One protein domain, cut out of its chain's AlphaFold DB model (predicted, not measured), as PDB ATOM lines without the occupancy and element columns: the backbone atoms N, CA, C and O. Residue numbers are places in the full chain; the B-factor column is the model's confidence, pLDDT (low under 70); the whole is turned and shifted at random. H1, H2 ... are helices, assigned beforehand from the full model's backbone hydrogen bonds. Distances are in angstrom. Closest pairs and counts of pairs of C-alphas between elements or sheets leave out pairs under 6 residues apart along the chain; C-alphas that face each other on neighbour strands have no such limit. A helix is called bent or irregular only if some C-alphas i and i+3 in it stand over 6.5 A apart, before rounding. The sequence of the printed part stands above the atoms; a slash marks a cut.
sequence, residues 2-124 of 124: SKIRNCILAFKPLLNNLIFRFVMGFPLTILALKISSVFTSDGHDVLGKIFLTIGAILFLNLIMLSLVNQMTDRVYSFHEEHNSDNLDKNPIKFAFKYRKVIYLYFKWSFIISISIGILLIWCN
ATOM      1  N   SER A   2      -4.312   7.826   3.740       74.00
ATOM      2  CA  SER A   2      -4.562   7.501   5.168       74.00
ATOM      3  C   SER A   2      -4.053   6.124   5.634       74.00
ATOM      4  O   SER A   2      -3.613   6.002   6.773       74.00
ATOM      5  N   LYS A   3      -4.032   5.096   4.769       74.94
ATOM      6  CA  LYS A   3      -3.614   3.728   5.152       74.94
ATOM      7  C   LYS A   3      -2.125   3.616   5.507       74.94
ATOM      8  O   LYS A   3      -1.792   3.020   6.525       74.94
ATOM      9  N   ILE A   4      -1.243   4.240   4.720       74.25
ATOM     10  CA  ILE A   4       0.212   4.236   4.966       74.25
ATOM     11  C   ILE A   4       0.534   4.987   6.262       74.25
ATOM     12  O   ILE A   4       1.273   4.487   7.104       74.25
ATOM     13  N   ARG A   5      -0.093   6.151   6.475       77.06
ATOM     14  CA  ARG A   5       0.058   6.923   7.714       77.06
ATOM     15  C   ARG A   5      -0.403   6.131   8.940       77.06
ATOM     16  O   ARG A   5       0.301   6.119   9.941       77.06
ATOM     17  N   ASN A   6      -1.547   5.451   8.862       74.25
ATOM     18  CA  ASN A   6      -2.052   4.626   9.962       74.25
ATOM     19  C   ASN A   6      -1.141   3.422  10.241       74.25
ATOM     20  O   ASN A   6      -0.932   3.080  11.400       74.25
ATOM     21  N   CYS A   7      -0.547   2.834   9.201       72.94
ATOM     22  CA  CYS A   7       0.436   1.763   9.342       72.94
ATOM     23  C   CYS A   7       1.705   2.258  10.057       72.94
ATOM     24  O   CYS A   7       2.117   1.659  11.041       72.94
ATOM     25  N   ILE A   8       2.258   3.412   9.665       72.50
ATOM     26  CA  ILE A   8       3.418   4.027  10.340       72.50
ATOM     27  C   ILE A   8       3.096   4.366  11.803       72.50
ATOM     28  O   ILE A   8       3.897   4.108  12.700       72.50
ATOM     29  N   LEU A   9       1.905   4.910  12.066       75.88
ATOM     30  CA  LEU A   9       1.468   5.229  13.427       75.88
ATOM     31  C   LEU A   9       1.292   3.979  14.300       75.88
ATOM     32  O   LEU A   9       1.496   4.073  15.509       75.88
ATOM     33  N   ALA A  10       0.999   2.815  13.714       75.44
ATOM     34  CA  ALA A  10       0.933   1.551  14.444       75.44
ATOM     35  C   ALA A  10       2.306   1.088  14.972       75.44
ATOM     36  O   ALA A  10       2.357   0.382  15.974       75.44
ATOM     37  N   PHE A  11       3.417   1.539  14.373       76.06
ATOM     38  CA  PHE A  11       4.783   1.278  14.861       76.06
ATOM     39  C   PHE A  11       5.273   2.299  15.898       76.06
ATOM     40  O   PHE A  11       6.315   2.101  16.523       76.06
ATOM     41  N   LYS A  12       4.519   3.376  16.145       73.88
ATOM     42  CA  LYS A  12       4.842   4.381  17.171       73.88
ATOM     43  C   LYS A  12       5.090   3.785  18.574       73.88
ATOM     44  O   LYS A  12       6.023   4.248  19.228       73.88
ATOM     45  N   PRO A  13       4.341   2.768  19.052       76.25
ATOM     46  CA  PRO A  13       4.612   2.131  20.344       76.25
ATOM     47  C   PRO A  13       5.974   1.427  20.377       76.25
ATOM     48  O   PRO A  13       6.688   1.524  21.372       76.25
ATOM     49  N   LEU A  14       6.368   0.780  19.275       73.50
ATOM     50  CA  LEU A  14       7.667   0.114  19.146       73.50
ATOM     51  C   LEU A  14       8.809   1.133  19.160       73.50
ATOM     52  O   LEU A  14       9.784   0.954  19.881       73.50
ATOM     53  N   LEU A  15       8.648   2.257  18.457       69.12
ATOM     54  CA  LEU A  15       9.618   3.357  18.470       69.12
ATOM     55  C   LEU A  15       9.743   4.055  19.832       69.12
ATOM     56  O   LEU A  15      10.744   4.724  20.070       69.12
ATOM     57  N   ASN A  16       8.771   3.897  20.729       75.69
ATOM     58  CA  ASN A  16       8.853   4.397  22.102       75.69
ATOM     59  C   ASN A  16       9.485   3.388  23.073       75.69
ATOM     60  O   ASN A  16       9.883   3.776  24.170       75.69
ATOM     61  N   ASN A  17       9.614   2.116  22.688       84.50
ATOM     62  CA  ASN A  17      10.244   1.096  23.516       84.50
ATOM     63  C   ASN A  17      11.775   1.232  23.455       84.50
ATOM     64  O   ASN A  17      12.389   1.073  22.400       84.50
ATOM     65  N   LEU A  18      12.404   1.514  24.600       82.50
ATOM     66  CA  LEU A  18      13.851   1.747  24.693       82.50
ATOM     67  C   LEU A  18      14.679   0.528  24.262       82.50
ATOM     68  O   LEU A  18      15.725   0.696  23.643       82.50
ATOM     69  N   ILE A  19      14.217  -0.688  24.561       84.00
ATOM     70  CA  ILE A  19      14.911  -1.930  24.195       84.00
ATOM     71  C   ILE A  19      14.828  -2.129  22.684       84.00
ATOM     72  O   ILE A  19      15.844  -2.367  22.038       84.00
ATOM     73  N   PHE A  20      13.640  -1.958  22.104       85.75
ATOM     74  CA  PHE A  20      13.457  -2.064  20.657       85.75
ATOM     75  C   PHE A  20      14.308  -1.039  19.901       85.75
ATOM     76  O   PHE A  20      15.005  -1.397  18.954       85.75
ATOM     77  N   ARG A  21      14.308   0.228  20.345       85.88
ATOM     78  CA  ARG A  21      15.162   1.282  19.775       85.88
ATOM     79  C   ARG A  21      16.633   0.909  19.828       85.88
ATOM     80  O   ARG A  21      17.328   1.112  18.843       85.88
ATOM     81  N   PHE A  22      17.094   0.364  20.949       87.31
ATOM     82  CA  PHE A  22      18.480  -0.054  21.110       87.31
ATOM     83  C   PHE A  22      18.839  -1.198  20.151       87.31
ATOM     84  O   PHE A  22      19.796  -1.084  19.387       87.31
ATOM     85  N   VAL A  23      18.026  -2.261  20.129       88.75
ATOM     86  CA  VAL A  23      18.247  -3.456  19.296       88.75
ATOM     87  C   VAL A  23      18.191  -3.130  17.805       88.75
ATOM     88  O   VAL A  23      19.039  -3.597  17.057       88.75
ATOM     89  N   MET A  24      17.238  -2.303  17.367       88.69
ATOM     90  CA  MET A  24      17.142  -1.859  15.971       88.69
ATOM     91  C   MET A  24      18.157  -0.769  15.623       88.69
ATOM     92  O   MET A  24      18.574  -0.655  14.474       88.69
ATOM     93  N   GLY A  25      18.567   0.036  16.602       89.00
ATOM     94  CA  GLY A  25      19.526   1.117  16.420       89.00
ATOM     95  C   GLY A  25      20.888   0.611  15.974       89.00
ATOM     96  O   GLY A  25      21.449   1.152  15.031       89.00
ATOM     97  N   PHE A  26      21.384  -0.465  16.589       89.00
ATOM     98  CA  PHE A  26      22.669  -1.074  16.239       89.00
ATOM     99  C   PHE A  26      22.819  -1.441  14.753       89.00
ATOM    100  O   PHE A  26      23.720  -0.898  14.111       89.00
ATOM    101  N   PRO A  27      21.971  -2.311  14.168       92.62
ATOM    102  CA  PRO A  27      22.104  -2.692  12.766       92.62
ATOM    103  C   PRO A  27      21.913  -1.499  11.825       92.62
ATOM    104  O   PRO A  27      22.628  -1.398  10.833       92.62
ATOM    105  N   LEU A  28      21.016  -0.561  12.148       91.94
ATOM    106  CA  LEU A  28      20.796   0.639  11.333       91.94
ATOM    107  C   LEU A  28      22.005   1.581  11.344       91.94
ATOM    108  O   LEU A  28      22.411   2.070  10.291       91.94
ATOM    109  N   THR A  29      22.606   1.813  12.512       92.69
ATOM    110  CA  THR A  29      23.828   2.611  12.631       92.69
ATOM    111  C   THR A  29      24.987   1.938  11.897       92.69
ATOM    112  O   THR A  29      25.663   2.602  11.120       92.69
ATOM    113  N   ILE A  30      25.195   0.628  12.076       93.19
ATOM    114  CA  ILE A  30      26.259  -0.116  11.380       93.19
ATOM    115  C   ILE A  30      26.073  -0.043   9.862       93.19
ATOM    116  O   ILE A  30      27.036   0.207   9.141       93.19
ATOM    117  N   LEU A  31      24.842  -0.216   9.374       94.12
ATOM    118  CA  LEU A  31      24.533  -0.114   7.953       94.12
ATOM    119  C   LEU A  31      24.862   1.282   7.409       94.12
ATOM    120  O   LEU A  31      25.525   1.390   6.382       94.12
ATOM    121  N   ALA A  32      24.459   2.345   8.110       93.38
ATOM    122  CA  ALA A  32      24.765   3.718   7.709       93.38
ATOM    123  C   ALA A  32      26.280   3.983   7.658       93.38
ATOM    124  O   ALA A  32      26.770   4.569   6.694       93.38
ATOM    125  N   LEU A  33      27.035   3.491   8.645       93.31
ATOM    126  CA  LEU A  33      28.497   3.593   8.665       93.31
ATOM    127  C   LEU A  33      29.147   2.786   7.534       93.31
ATOM    128  O   LEU A  33      30.106   3.247   6.918       93.31
ATOM    129  N   LYS A  34      28.610   1.604   7.215       95.06
ATOM    130  CA  LYS A  34      29.106   0.787   6.106       95.06
ATOM    131  C   LYS A  34      28.874   1.471   4.762       95.06
ATOM    132  O   LYS A  34      29.789   1.509   3.950       95.06
ATOM    133  N   ILE A  35      27.685   2.038   4.551       93.94
ATOM    134  CA  ILE A  35      27.353   2.800   3.341       93.94
ATOM    135  C   ILE A  35      28.253   4.038   3.224       93.94
ATOM    136  O   ILE A  35      28.798   4.299   2.156       93.94
ATOM    137  N   SER A  36      28.463   4.758   4.330       94.19
ATOM    138  CA  SER A  36      29.395   5.888   4.392       94.19
ATOM    139  C   SER A  36      30.804   5.489   3.942       94.19
ATOM    140  O   SER A  36      31.352   6.119   3.043       94.19
ATOM    141  N   SER A  37      31.342   4.388   4.478       93.31
ATOM    142  CA  SER A  37      32.662   3.869   4.100       93.31
ATOM    143  C   SER A  37      32.777   3.515   2.616       93.31
ATOM    144  O   SER A  37      33.846   3.727   2.054       93.31
ATOM    145  N   VAL A  38      31.721   2.973   2.000       95.31
ATOM    146  CA  VAL A  38      31.714   2.629   0.567       95.31
ATOM    147  C   VAL A  38      31.723   3.895  -0.290       95.31
ATOM    148  O   VAL A  38      32.543   4.031  -1.189       95.31
ATOM    149  N   PHE A  39      30.878   4.880   0.025       93.62
ATOM    150  CA  PHE A  39      30.869   6.128  -0.741       93.62
ATOM    151  C   PHE A  39      32.181   6.906  -0.614       93.62
ATOM    152  O   PHE A  39      32.645   7.468  -1.601       93.62
ATOM    153  N   THR A  40      32.805   6.909   0.566       90.81
ATOM    154  CA  THR A  40      34.129   7.517   0.739       90.81
ATOM    155  C   THR A  40      35.212   6.764  -0.041       90.81
ATOM    156  O   THR A  40      36.058   7.409  -0.650       90.81
ATOM    157  N   SER A  41      35.191   5.423  -0.088       91.44
ATOM    158  CA  SER A  41      36.177   4.666  -0.878       91.44
ATOM    159  C   SER A  41      36.039   4.883  -2.384       91.44
ATOM    160  O   SER A  41      37.038   4.848  -3.095       91.44
ATOM    161  N   ASP A  42      34.822   5.149  -2.855       92.06
ATOM    162  CA  ASP A  42      34.517   5.362  -4.272       92.06
ATOM    163  C   ASP A  42      34.742   6.825  -4.719       92.06
ATOM    164  O   ASP A  42      34.413   7.198  -5.843       92.06
ATOM    165  N   GLY A  43      35.294   7.680  -3.845       89.31
ATOM    166  CA  GLY A  43      35.572   9.094  -4.134       89.31
ATOM    167  C   GLY A  43      34.349  10.014  -4.033       89.31
ATOM    168  O   GLY A  43      34.407  11.184  -4.414       89.31
ATOM    169  N   HIS A  44      33.227   9.519  -3.505       92.56
ATOM    170  CA  HIS A  44      32.013  10.293  -3.256       92.56
ATOM    171  C   HIS A  44      31.985  10.853  -1.823       92.56
ATOM    172  O   HIS A  44      31.089  10.546  -1.029       92.56
ATOM    173  N   ASP A  45      32.937  11.729  -1.498       88.69
ATOM    174  CA  ASP A  45      33.143  12.248  -0.136       88.69
ATOM    175  C   ASP A  45      31.904  12.912   0.470       88.69
ATOM    176  O   ASP A  45      31.584  12.698   1.640       88.69
ATOM    177  N   VAL A  46      31.154  13.681  -0.325       91.62
ATOM    178  CA  VAL A  46      29.924  14.342   0.143       91.62
ATOM    179  C   VAL A  46      28.876  13.310   0.573       91.62
ATOM    180  O   VAL A  46      28.266  13.456   1.633       91.62
ATOM    181  N   LEU A  47      28.688  12.240  -0.207       91.56
ATOM    182  CA  LEU A  47      27.753  11.168   0.141       91.56
ATOM    183  C   LEU A  47      28.240  10.402   1.378       91.56
ATOM    184  O   LEU A  47      27.445  10.136   2.280       91.56
ATOM    185  N   GLY A  48      29.546  10.137   1.476       91.25
ATOM    186  CA  GLY A  48      30.164   9.539   2.660       91.25
ATOM    187  C   GLY A  48      29.894  10.339   3.939       91.25
ATOM    188  O   GLY A  48      29.439   9.764   4.932       91.25
ATOM    189  N   LYS A  49      30.068  11.669   3.903       92.44
ATOM    190  CA  LYS A  49      29.775  12.593   5.019       92.44
ATOM    191  C   LYS A  49      28.290  12.626   5.389       92.44
ATOM    192  O   LYS A  49      27.956  12.644   6.578       92.44
ATOM    193  N   ILE A  50      27.386  12.576   4.406       93.62
ATOM    194  CA  ILE A  50      25.934  12.495   4.647       93.62
ATOM    195  C   ILE A  50      25.588  11.205   5.397       93.62
ATOM    196  O   ILE A  50      24.950  11.264   6.448       93.62
ATOM    197  N   PHE A  51      26.032  10.045   4.910       92.69
ATOM    198  CA  PHE A  51      25.741   8.766   5.564       92.69
ATOM    199  C   PHE A  51      26.415   8.630   6.934       92.69
ATOM    200  O   PHE A  51      25.820   8.053   7.846       92.69
ATOM    201  N   LEU A  52      27.593   9.232   7.126       92.69
ATOM    202  CA  LEU A  52      28.251   9.314   8.432       92.69
ATOM    203  C   LEU A  52      27.421  10.150   9.416       92.69
ATOM    204  O   LEU A  52      27.198   9.737  10.554       92.69
ATOM    205  N   THR A  53      26.895  11.289   8.954       93.81
ATOM    206  CA  THR A  53      25.995  12.156   9.731       93.81
ATOM    207  C   THR A  53      24.712  11.414  10.111       93.81
ATOM    208  O   THR A  53      24.293  11.451  11.268       93.81
ATOM    209  N   ILE A  54      24.110  10.677   9.170       93.19
ATOM    210  CA  ILE A  54      22.942   9.824   9.436       93.19
ATOM    211  C   ILE A  54      23.282   8.771  10.499       93.19
ATOM    212  O   ILE A  54      22.531   8.610  11.462       93.19
ATOM    213  N   GLY A  55      24.429   8.097  10.375       92.56
ATOM    214  CA  GLY A  55      24.913   7.127  11.357       92.56
ATOM    215  C   GLY A  55      25.061   7.726  12.758       92.56
ATOM    216  O   GLY A  55      24.575   7.139  13.725       92.56
ATOM    217  N   ALA A  56      25.645   8.923  12.868       91.75
ATOM    218  CA  ALA A  56      25.802   9.642  14.133       91.75
ATOM    219  C   ALA A  56      24.449  10.019  14.769       91.75
ATOM    220  O   ALA A  56      24.250   9.842  15.974       91.75
ATOM    221  N   ILE A  57      23.483  10.473  13.963       90.88
ATOM    222  CA  ILE A  57      22.124  10.795  14.427       90.88
ATOM    223  C   ILE A  57      21.394   9.535  14.908       90.88
ATOM    224  O   ILE A  57      20.738   9.569  15.954       90.88
ATOM    225  N   LEU A  58      21.503   8.424  14.170       91.44
ATOM    226  CA  LEU A  58      20.926   7.136  14.561       91.44
ATOM    227  C   LEU A  58      21.559   6.625  15.857       91.44
ATOM    228  O   LEU A  58      20.839   6.222  16.768       91.44
ATOM    229  N   PHE A  59      22.884   6.721  15.979       90.62
ATOM    230  CA  PHE A  59      23.616   6.330  17.181       90.62
ATOM    231  C   PHE A  59      23.144   7.117  18.408       90.62
ATOM    232  O   PHE A  59      22.792   6.526  19.431       90.62
ATOM    233  N   LEU A  60      23.047   8.445  18.295       89.69
ATOM    234  CA  LEU A  60      22.545   9.295  19.373       89.69
ATOM    235  C   LEU A  60      21.131   8.891  19.792       89.69
ATOM    236  O   LEU A  60      20.860   8.619  20.962       89.69
ATOM    237  N   ASN A  61      20.215   8.868  18.825       85.62
ATOM    238  CA  ASN A  61      18.793   8.776  19.115       85.62
ATOM    239  C   ASN A  61      18.349   7.361  19.465       85.62
ATOM    240  O   ASN A  61      17.472   7.201  20.310       85.62
ATOM    241  N   LEU A  62      18.894   6.335  18.822       88.38
ATOM    242  CA  LEU A  62      18.422   4.964  18.998       88.38
ATOM    243  C   LEU A  62      19.231   4.206  20.047       88.38
ATOM    244  O   LEU A  62      18.642   3.446  20.814       88.38
ATOM    245  N   ILE A  63      20.540   4.455  20.128       88.69
ATOM    246  CA  ILE A  63      21.445   3.709  21.005       88.69
ATOM    247  C   ILE A  63      21.714   4.499  22.284       88.69
ATOM    248  O   ILE A  63      21.277   4.080  23.355       88.69
ATOM    249  N   MET A  64      22.366   5.659  22.192       88.81
ATOM    250  CA  MET A  64      22.869   6.376  23.372       88.81
ATOM    251  C   MET A  64      21.761   6.821  24.320       88.81
ATOM    252  O   MET A  64      21.823   6.532  25.512       88.81
ATOM    253  N   LEU A  65      20.711   7.474  23.812       85.94
ATOM    254  CA  LEU A  65      19.598   7.900  24.667       85.94
ATOM    255  C   LEU A  65      18.838   6.717  25.277       85.94
ATOM    256  O   LEU A  65      18.348   6.818  26.404       85.94
ATOM    257  N   SER A  66      18.741   5.598  24.560       87.50
ATOM    258  CA  SER A  66      18.097   4.387  25.080       87.50
ATOM    259  C   SER A  66      18.916   3.763  26.206       87.50
ATOM    260  O   SER A  66      18.359   3.388  27.235       87.50
ATOM    261  N   LEU A  67      20.236   3.713  26.033       86.62
ATOM    262  CA  LEU A  67      21.180   3.153  26.990       86.62
ATOM    263  C   LEU A  67      21.255   4.022  28.256       86.62
ATOM    264  O   LEU A  67      21.143   3.494  29.357       86.62
ATOM    265  N   VAL A  68      21.342   5.351  28.121       85.81
ATOM    266  CA  VAL A  68      21.350   6.272  29.274       85.81
ATOM    267  C   VAL A  68      20.077   6.128  30.107       85.81
ATOM    268  O   VAL A  68      20.185   6.014  31.323       85.81
ATOM    269  N   ASN A  69      18.891   6.080  29.486       84.31
ATOM    270  CA  ASN A  69      17.641   5.871  30.232       84.31
ATOM    271  C   ASN A  69      17.643   4.522  30.960       84.31
ATOM    272  O   ASN A  69      17.424   4.480  32.164       84.31
ATOM    273  N   GLN A  70      17.960   3.431  30.256       84.62
ATOM    274  CA  GLN A  70      17.929   2.092  30.848       84.62
ATOM    275  C   GLN A  70      18.942   1.909  31.981       84.62
ATOM    276  O   GLN A  70      18.611   1.299  32.994       84.62
ATOM    277  N   MET A  71      20.172   2.414  31.828       82.81
ATOM    278  CA  MET A  71      21.179   2.337  32.890       82.81
ATOM    279  C   MET A  71      20.765   3.163  34.100       82.81
ATOM    280  O   MET A  71      20.867   2.686  35.224       82.81
ATOM    281  N   THR A  72      20.271   4.378  33.863       81.62
ATOM    282  CA  THR A  72      19.814   5.279  34.923       81.62
ATOM    283  C   THR A  72      18.687   4.628  35.725       81.62
ATOM    284  O   THR A  72      18.800   4.511  36.943       81.62
ATOM    285  N   ASP A  73      17.655   4.113  35.052       83.38
ATOM    286  CA  ASP A  73      16.529   3.450  35.714       83.38
ATOM    287  C   ASP A  73      16.973   2.193  36.473       83.38
ATOM    288  O   ASP A  73      16.623   2.032  37.639       83.38
ATOM    289  N   ARG A  74      17.818   1.339  35.873       83.88
ATOM    290  CA  ARG A  74      18.333   0.138  36.554       83.88
ATOM    291  C   ARG A  74      19.162   0.451  37.791       83.88
ATOM    292  O   ARG A  74      19.032  -0.257  38.783       83.88
ATOM    293  N   VAL A  75      20.025   1.465  37.735       84.19
ATOM    294  CA  VAL A  75      20.839   1.869  38.891       84.19
ATOM    295  C   VAL A  75      19.932   2.315  40.035       84.19
ATOM    296  O   VAL A  75      20.156   1.925  41.179       84.19
ATOM    297  N   TYR A  76      18.878   3.076  39.735       83.50
ATOM    298  CA  TYR A  76      17.916   3.487  40.752       83.50
ATOM    299  C   TYR A  76      17.115   2.304  41.307       83.50
ATOM    300  O   TYR A  76      17.074   2.142  42.522       83.50
ATOM    301  N   SER A  77      16.574   1.427  40.456       85.44
ATOM    302  CA  SER A  77      15.852   0.231  40.915       85.44
ATOM    303  C   SER A  77      16.733  -0.689  41.765       85.44
ATOM    304  O   SER A  77      16.291  -1.182  42.795       85.44
ATOM    305  N   PHE A  78      18.009  -0.856  41.406       87.25
ATOM    306  CA  PHE A  78      18.954  -1.628  42.213       87.25
ATOM    307  C   PHE A  78      19.142  -1.033  43.615       87.25
ATOM    308  O   PHE A  78      19.166  -1.769  44.602       87.25
ATOM    309  N   HIS A  79      19.263   0.293  43.722       86.00
ATOM    310  CA  HIS A  79      19.381   0.955  45.018       86.00
ATOM    311  C   HIS A  79      18.090   0.886  45.842       86.00
ATOM    312  O   HIS A  79      18.181   0.744  47.057       86.00
ATOM    313  N   GLU A  80      16.919   0.939  45.207       85.12
ATOM    314  CA  GLU A  80      15.629   0.766  45.885       85.12
ATOM    315  C   GLU A  80      15.440  -0.661  46.419       85.12
ATOM    316  O   GLU A  80      15.008  -0.827  47.555       85.12
ATOM    317  N   GLU A  81      15.810  -1.682  45.641       89.25
ATOM    318  CA  GLU A  81      15.604  -3.091  46.004       89.25
ATOM    319  C   GLU A  81      16.663  -3.643  46.968       89.25
ATOM    320  O   GLU A  81      16.340  -4.436  47.849       89.25
ATOM    321  N   HIS A  82      17.931  -3.254  46.804       88.12
ATOM    322  CA  HIS A  82      19.056  -3.898  47.498       88.12
ATOM    323  C   HIS A  82      19.777  -2.982  48.495       88.12
ATOM    324  O   HIS A  82      20.606  -3.459  49.265       88.12
ATOM    325  N   ASN A  83      19.524  -1.669  48.469       85.06
ATOM    326  CA  ASN A  83      20.248  -0.686  49.284       85.06
ATOM    327  C   ASN A  83      19.327   0.433  49.807       85.06
ATOM    328  O   ASN A  83      19.747   1.594  49.888       85.06
ATOM    329  N   SER A  84      18.088   0.086  50.173       83.94
ATOM    330  CA  SER A  84      17.063   1.029  50.644       83.94
ATOM    331  C   SER A  84      17.558   1.922  51.785       83.94
ATOM    332  O   SER A  84      17.307   3.126  51.795       83.94
ATOM    333  N   ASP A  85      18.363   1.365  52.690       85.38
ATOM    334  CA  ASP A  85      18.878   2.043  53.889       85.38
ATOM    335  C   ASP A  85      19.877   3.173  53.576       85.38
ATOM    336  O   ASP A  85      20.213   3.997  54.433       85.38
ATOM    337  N   ASN A  86      20.391   3.207  52.346       84.31
ATOM    338  CA  ASN A  86      21.350   4.205  51.884       84.31
ATOM    339  C   ASN A  86      20.715   5.270  50.978       84.31
ATOM    340  O   ASN A  86      21.403   6.225  50.618       84.31
ATOM    341  N   LEU A  87      19.419   5.163  50.652       84.12
ATOM    342  CA  LEU A  87      18.711   6.141  49.815       84.12
ATOM    343  C   LEU A  87      18.699   7.544  50.437       84.12
ATOM    344  O   LEU A  87      18.828   8.537  49.723       84.12
ATOM    345  N   ASP A  88      18.618   7.630  51.765       85.31
ATOM    346  CA  ASP A  88      18.615   8.898  52.504       85.31
ATOM    347  C   ASP A  88      20.014   9.453  52.805       85.31
ATOM    348  O   ASP A  88      20.147  10.548  53.364       85.31
ATOM    349  N   LYS A  89      21.072   8.737  52.413       88.75
ATOM    350  CA  LYS A  89      22.458   9.158  52.633       88.75
ATOM    351  C   LYS A  89      23.011   9.839  51.388       88.75
ATOM    352  O   LYS A  89      22.764   9.434  50.251       88.75
ATOM    353  N   ASN A  90      23.793  10.894  51.590       86.31
ATOM    354  CA  ASN A  90      24.559  11.488  50.498       86.31
ATOM    355  C   ASN A  90      25.702  10.536  50.096       86.31
ATOM    356  O   ASN A  90      26.289   9.912  50.978       86.31
ATOM    357  N   PRO A  91      26.040  10.422  48.798       83.69
ATOM    358  CA  PRO A  91      25.530  11.208  47.667       83.69
ATOM    359  C   PRO A  91      24.271  10.629  46.984       83.69
ATOM    360  O   PRO A  91      23.708  11.274  46.099       83.69
ATOM    361  N   ILE A  92      23.799   9.447  47.388       85.31
ATOM    362  CA  ILE A  92      22.691   8.727  46.734       85.31
ATOM    363  C   ILE A  92      21.384   9.528  46.808       85.31
ATOM    364  O   ILE A  92      20.712   9.709  45.791       85.31
ATOM    365  N   LYS A  93      21.089  10.134  47.963       86.62
ATOM    366  CA  LYS A  93      19.942  11.037  48.149       86.62
ATOM    367  C   LYS A  93      19.888  12.155  47.110       86.62
ATOM    368  O   LYS A  93      18.828  12.466  46.564       86.62
ATOM    369  N   PHE A  94      21.038  12.766  46.822       87.56
ATOM    370  CA  PHE A  94      21.148  13.803  45.800       87.56
ATOM    371  C   PHE A  94      20.867  13.226  44.408       87.56
ATOM    372  O   PHE A  94      20.061  13.787  43.663       87.56
ATOM    373  N   ALA A  95      21.472  12.083  44.077       85.88
ATOM    374  CA  ALA A  95      21.288  11.433  42.785       85.88
ATOM    375  C   ALA A  95      19.817  11.081  42.510       85.88
ATOM    376  O   ALA A  95      19.337  11.322  41.403       85.88
ATOM    377  N   PHE A  96      19.077  10.581  43.503       85.56
ATOM    378  CA  PHE A  96      17.644  10.296  43.375       85.56
ATOM    379  C   PHE A  96      16.802  11.572  43.253       85.56
ATOM    380  O   PHE A  96      15.963  11.680  42.353       85.56
ATOM    381  N   LYS A  97      17.056  12.577  44.107       89.25
ATOM    382  CA  LYS A  97      16.333  13.860  44.086       89.25
ATOM    383  C   LYS A  97      16.464  14.573  42.739       89.25
ATOM    384  O   LYS A  97      15.486  15.121  42.232       89.25
ATOM    385  N   TYR A  98      17.655  14.545  42.145       89.19
ATOM    386  CA  TYR A  98      17.968  15.249  40.900       89.19
ATOM    387  C   TYR A  98      18.025  14.335  39.667       89.19
ATOM    388  O   TYR A  98      18.503  14.769  38.620       89.19
ATOM    389  N   ARG A  99      17.473  13.113  39.727       83.56
ATOM    390  CA  ARG A  99      17.531  12.115  38.636       83.56
ATOM    391  C   ARG A  99      17.200  12.660  37.245       83.56
ATOM    392  O   ARG A  99      17.936  12.446  36.287       83.56
ATOM    393  N   LYS A 100      16.120  13.444  37.134       86.12
ATOM    394  CA  LYS A 100      15.670  14.032  35.859       86.12
ATOM    395  C   LYS A 100      16.643  15.092  35.349       86.12
ATOM    396  O   LYS A 100      16.850  15.205  34.146       86.12
ATOM    397  N   VAL A 101      17.225  15.863  36.264       88.81
ATOM    398  CA  VAL A 101      18.193  16.918  35.950       88.81
ATOM    399  C   VAL A 101      19.502  16.293  35.474       88.81
ATOM    400  O   VAL A 101      20.006  16.676  34.425       88.81
ATOM    401  N   ILE A 102      19.997  15.274  36.181       86.88
ATOM    402  CA  ILE A 102      21.191  14.510  35.797       86.88
ATOM    403  C   ILE A 102      21.004  13.895  34.404       86.88
ATOM    404  O   ILE A 102      21.845  14.088  33.527       86.88
ATOM    405  N   TYR A 103      19.866  13.238  34.163       86.56
ATOM    406  CA  TYR A 103      19.527  12.696  32.847       86.56
ATOM    407  C   TYR A 103      19.539  13.767  31.742       86.56
ATOM    408  O   TYR A 103      20.099  13.547  30.666       86.56
ATOM    409  N   LEU A 104      18.953  14.940  32.000       88.94
ATOM    410  CA  LEU A 104      18.961  16.052  31.047       88.94
ATOM    411  C   LEU A 104      20.381  16.534  30.744       88.94
ATOM    412  O   LEU A 104      20.687  16.759  29.576       88.94
ATOM    413  N   TYR A 105      21.249  16.651  31.752       90.12
ATOM    414  CA  TYR A 105      22.646  17.031  31.541       90.12
ATOM    415  C   TYR A 105      23.382  16.030  30.654       90.12
ATOM    416  O   TYR A 105      24.004  16.451  29.681       90.12
ATOM    417  N   PHE A 106      23.254  14.725  30.912       87.56
ATOM    418  CA  PHE A 106      23.833  13.700  30.039       87.56
ATOM    419  C   PHE A 106      23.290  13.799  28.614       87.56
ATOM    420  O   PHE A 106      24.058  13.831  27.655       87.56
ATOM    421  N   LYS A 107      21.967  13.915  28.458       87.62
ATOM    422  CA  LYS A 107      21.332  14.070  27.145       87.62
ATOM    423  C   LYS A 107      21.905  15.264  26.374       87.62
ATOM    424  O   LYS A 107      22.250  15.117  25.204       87.62
ATOM    425  N   TRP A 108      22.008  16.428  27.012       90.69
ATOM    426  CA  TRP A 108      22.558  17.627  26.382       90.69
ATOM    427  C   TRP A 108      24.046  17.497  26.071       90.69
ATOM    428  O   TRP A 108      24.459  17.894  24.985       90.69
ATOM    429  N   SER A 109      24.834  16.890  26.960       90.88
ATOM    430  CA  SER A 109      26.261  16.653  26.717       90.88
ATOM    431  C   SER A 109      26.475  15.786  25.472       90.88
ATOM    432  O   SER A 109      27.308  16.128  24.633       90.88
ATOM    433  N   PHE A 110      25.684  14.720  25.296       89.50
ATOM    434  CA  PHE A 110      25.766  13.868  24.108       89.50
ATOM    435  C   PHE A 110      25.333  14.593  22.833       89.50
ATOM    436  O   PHE A 110      25.995  14.455  21.806       89.50
ATOM    437  N   ILE A 111      24.259  15.389  22.892       89.69
ATOM    438  CA  ILE A 111      23.813  16.204  21.752       89.69
ATOM    439  C   ILE A 111      24.919  17.176  21.330       89.69
ATOM    440  O   ILE A 111      25.259  17.233  20.154       89.69
ATOM    441  N   ILE A 112      25.505  17.911  22.278       92.81
ATOM    442  CA  ILE A 112      26.565  18.888  21.999       92.81
ATOM    443  C   ILE A 112      27.797  18.189  21.414       92.81
ATOM    444  O   ILE A 112      28.309  18.625  20.386       92.81
ATOM    445  N   SER A 113      28.242  17.087  22.022       90.19
ATOM    446  CA  SER A 113      29.411  16.331  21.559       90.19
ATOM    447  C   SER A 113      29.243  15.825  20.123       90.19
ATOM    448  O   SER A 113      30.147  15.991  19.305       90.19
ATOM    449  N   ILE A 114      28.073  15.277  19.785       90.62
ATOM    450  CA  ILE A 114      27.798  14.790  18.429       90.62
ATOM    451  C   ILE A 114      27.654  15.938  17.436       90.62
ATOM    452  O   ILE A 114      28.182  15.834  16.333       90.62
ATOM    453  N   SER A 115      27.016  17.045  17.814       89.69
ATOM    454  CA  SER A 115      26.947  18.234  16.959       89.69
ATOM    455  C   SER A 115      28.338  18.776  16.628       89.69
ATOM    456  O   SER A 115      28.605  19.089  15.472       89.69
ATOM    457  N   ILE A 116      29.245  18.831  17.611       91.50
ATOM    458  CA  ILE A 116      30.646  19.216  17.388       91.50
ATOM    459  C   ILE A 116      31.328  18.221  16.442       91.50
ATOM    460  O   ILE A 116      31.962  18.640  15.478       91.50
ATOM    461  N   GLY A 117      31.162  16.914  16.666       89.81
ATOM    462  CA  GLY A 117      31.722  15.882  15.789       89.81
ATOM    463  C   GLY A 117      31.229  15.992  14.343       89.81
ATOM    464  O   GLY A 117      32.029  15.913  13.416       89.81
ATOM    465  N   ILE A 118      29.932  16.245  14.144       90.94
ATOM    466  CA  ILE A 118      29.344  16.475  12.819       90.94
ATOM    467  C   ILE A 118      29.956  17.726  12.182       90.94
ATOM    468  O   ILE A 118      30.401  17.658  11.043       90.94
ATOM    469  N   LEU A 119      30.045  18.849  12.901       91.88
ATOM    470  CA  LEU A 119      30.665  20.067  12.365       91.88
ATOM    471  C   LEU A 119      32.109  19.823  11.909       91.88
ATOM    472  O   LEU A 119      32.480  20.245  10.819       91.88
ATOM    473  N   LEU A 120      32.898  19.088  12.694       91.19
ATOM    474  CA  LEU A 120      34.274  18.742  12.330       91.19
ATOM    475  C   LEU A 120      34.352  17.883  11.059       91.19
ATOM    476  O   LEU A 120      35.241  18.098  10.244       91.19
ATOM    477  N   ILE A 121      33.411  16.955  10.859       89.81
ATOM    478  CA  ILE A 121      33.318  16.134   9.636       89.81
ATOM    479  C   ILE A 121      33.021  16.991   8.398       89.81
ATOM    480  O   ILE A 121      33.483  16.673   7.304       89.81
ATOM    481  N   TRP A 122      32.220  18.046   8.549       90.12
ATOM    482  CA  TRP A 122      31.818  18.910   7.437       90.12
ATOM    483  C   TRP A 122      32.820  20.027   7.134       90.12
ATOM    484  O   TRP A 122      32.889  20.464   5.988       90.12
ATOM    485  N   CYS A 123      33.589  20.476   8.128       86.12
ATOM    486  CA  CYS A 123      34.625  21.498   7.955       86.12
ATOM    487  C   CYS A 123      35.968  20.953   7.444       86.12
ATOM    488  O   CYS A 123      36.787  21.744   6.983       86.12
ATOM    489  N   ASN A 124      36.204  19.645   7.565       67.56
ATOM    490  CA  ASN A 124      37.372  18.939   7.024       67.56
ATOM    491  C   ASN A 124      37.045  18.392   5.636       67.56
ATOM    492  O   ASN A 124      37.893  18.407   4.727       67.56
TER     493      ASN A 124
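AT A GLANCE: This is residues 2 to 124 of the 124 residues of an uncharacterized protein of Rahnella sp. BIGb0236 (UniProt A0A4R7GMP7). The longest helix, H4, lies in the middle of this domain, with the long helices H3 and H6 packed on two sides of it at shallow tilts, each running the opposite way to H4. An arm with H1 and the first part of H2 leads away from these helices, residues 2 to 14 sticking out, while the short helix H5 sits where the chain folds back from H4 to H6. The printed part has 123 residues, with six named helices in the order H1, H2, H3, H4, H5, H6 and no named strand; its class is all helix. It is loose, with a radius of gyration of the C-alphas of 19.0 A, and flat in outline, spanning 60 by 43 by 22 A.

IN THESE COORDINATES: Find C-alpha 45 at (33.143, 12.248, -0.136); from there H4 runs through residues 45 to 82 for 52.2 A. H4 is neither bent nor irregular, but only just: C-alphas 62 and 65 are 6.5 A apart. Before it, look for H3 at residues 18 to 41, 34.1 A long, with a kink of 29 degrees near residue 25. After it come H5, residues 92 to 97, 8.6 A, and H6, residues 99 to 123, 36.4 A, ending at C-alpha 123 at (34.625, 21.498, 7.955). Go back to C-alpha 2 at (-4.562, 7.501, 5.168) for H1, residues 2 to 10, 12.3 A, followed by H2, residues 12 to 16, 6.4 A.

HOW THE PARTS SIT: Begin at H4 and look at Ser 36 and Gly 48, whose C-alphas, 4.1 A apart, are the closest of H3 and H4. These two touch and form a helical hairpin, at a shallow tilt of 24 degrees, opposite ways. H4 and H6 touch at a shallow tilt of 16 degrees, opposite ways; their closest C-alphas, of Thr 53 and Ile 118, are 6.3 A apart. H3 and H6 are apart. H5 is close to H4 but not clearly touching, the closest C-alphas being those of Tyr 76 and Phe 96, 7.3 A. H2 and H3 only just touch, only at the corner, with 3 pairs of C-alphas within 8 A; the closest are those of Leu 15 and Arg 21, 6.1 A, and H3 takes part with residues 20 to 21 alone. H1 and H2 meet only through their link. In H1, H2, H5 and H6 every O i to N i+4 pair is within hydrogen-bond range; in H3 it is 19 of 20 and in H4 31 of 34.

THE WHOLE: The C-alphas of Gly 43 and Asp 85, the two farthest apart, are 60.8 A from each other. Residues 80 to 86, of which 80 to 82 belong to H4, stand free, as do residues 2 to 14. The printed part has no cut and no long link. The mean pLDDT of the printed part is 86.9, and residues 15 and 124 are under 70.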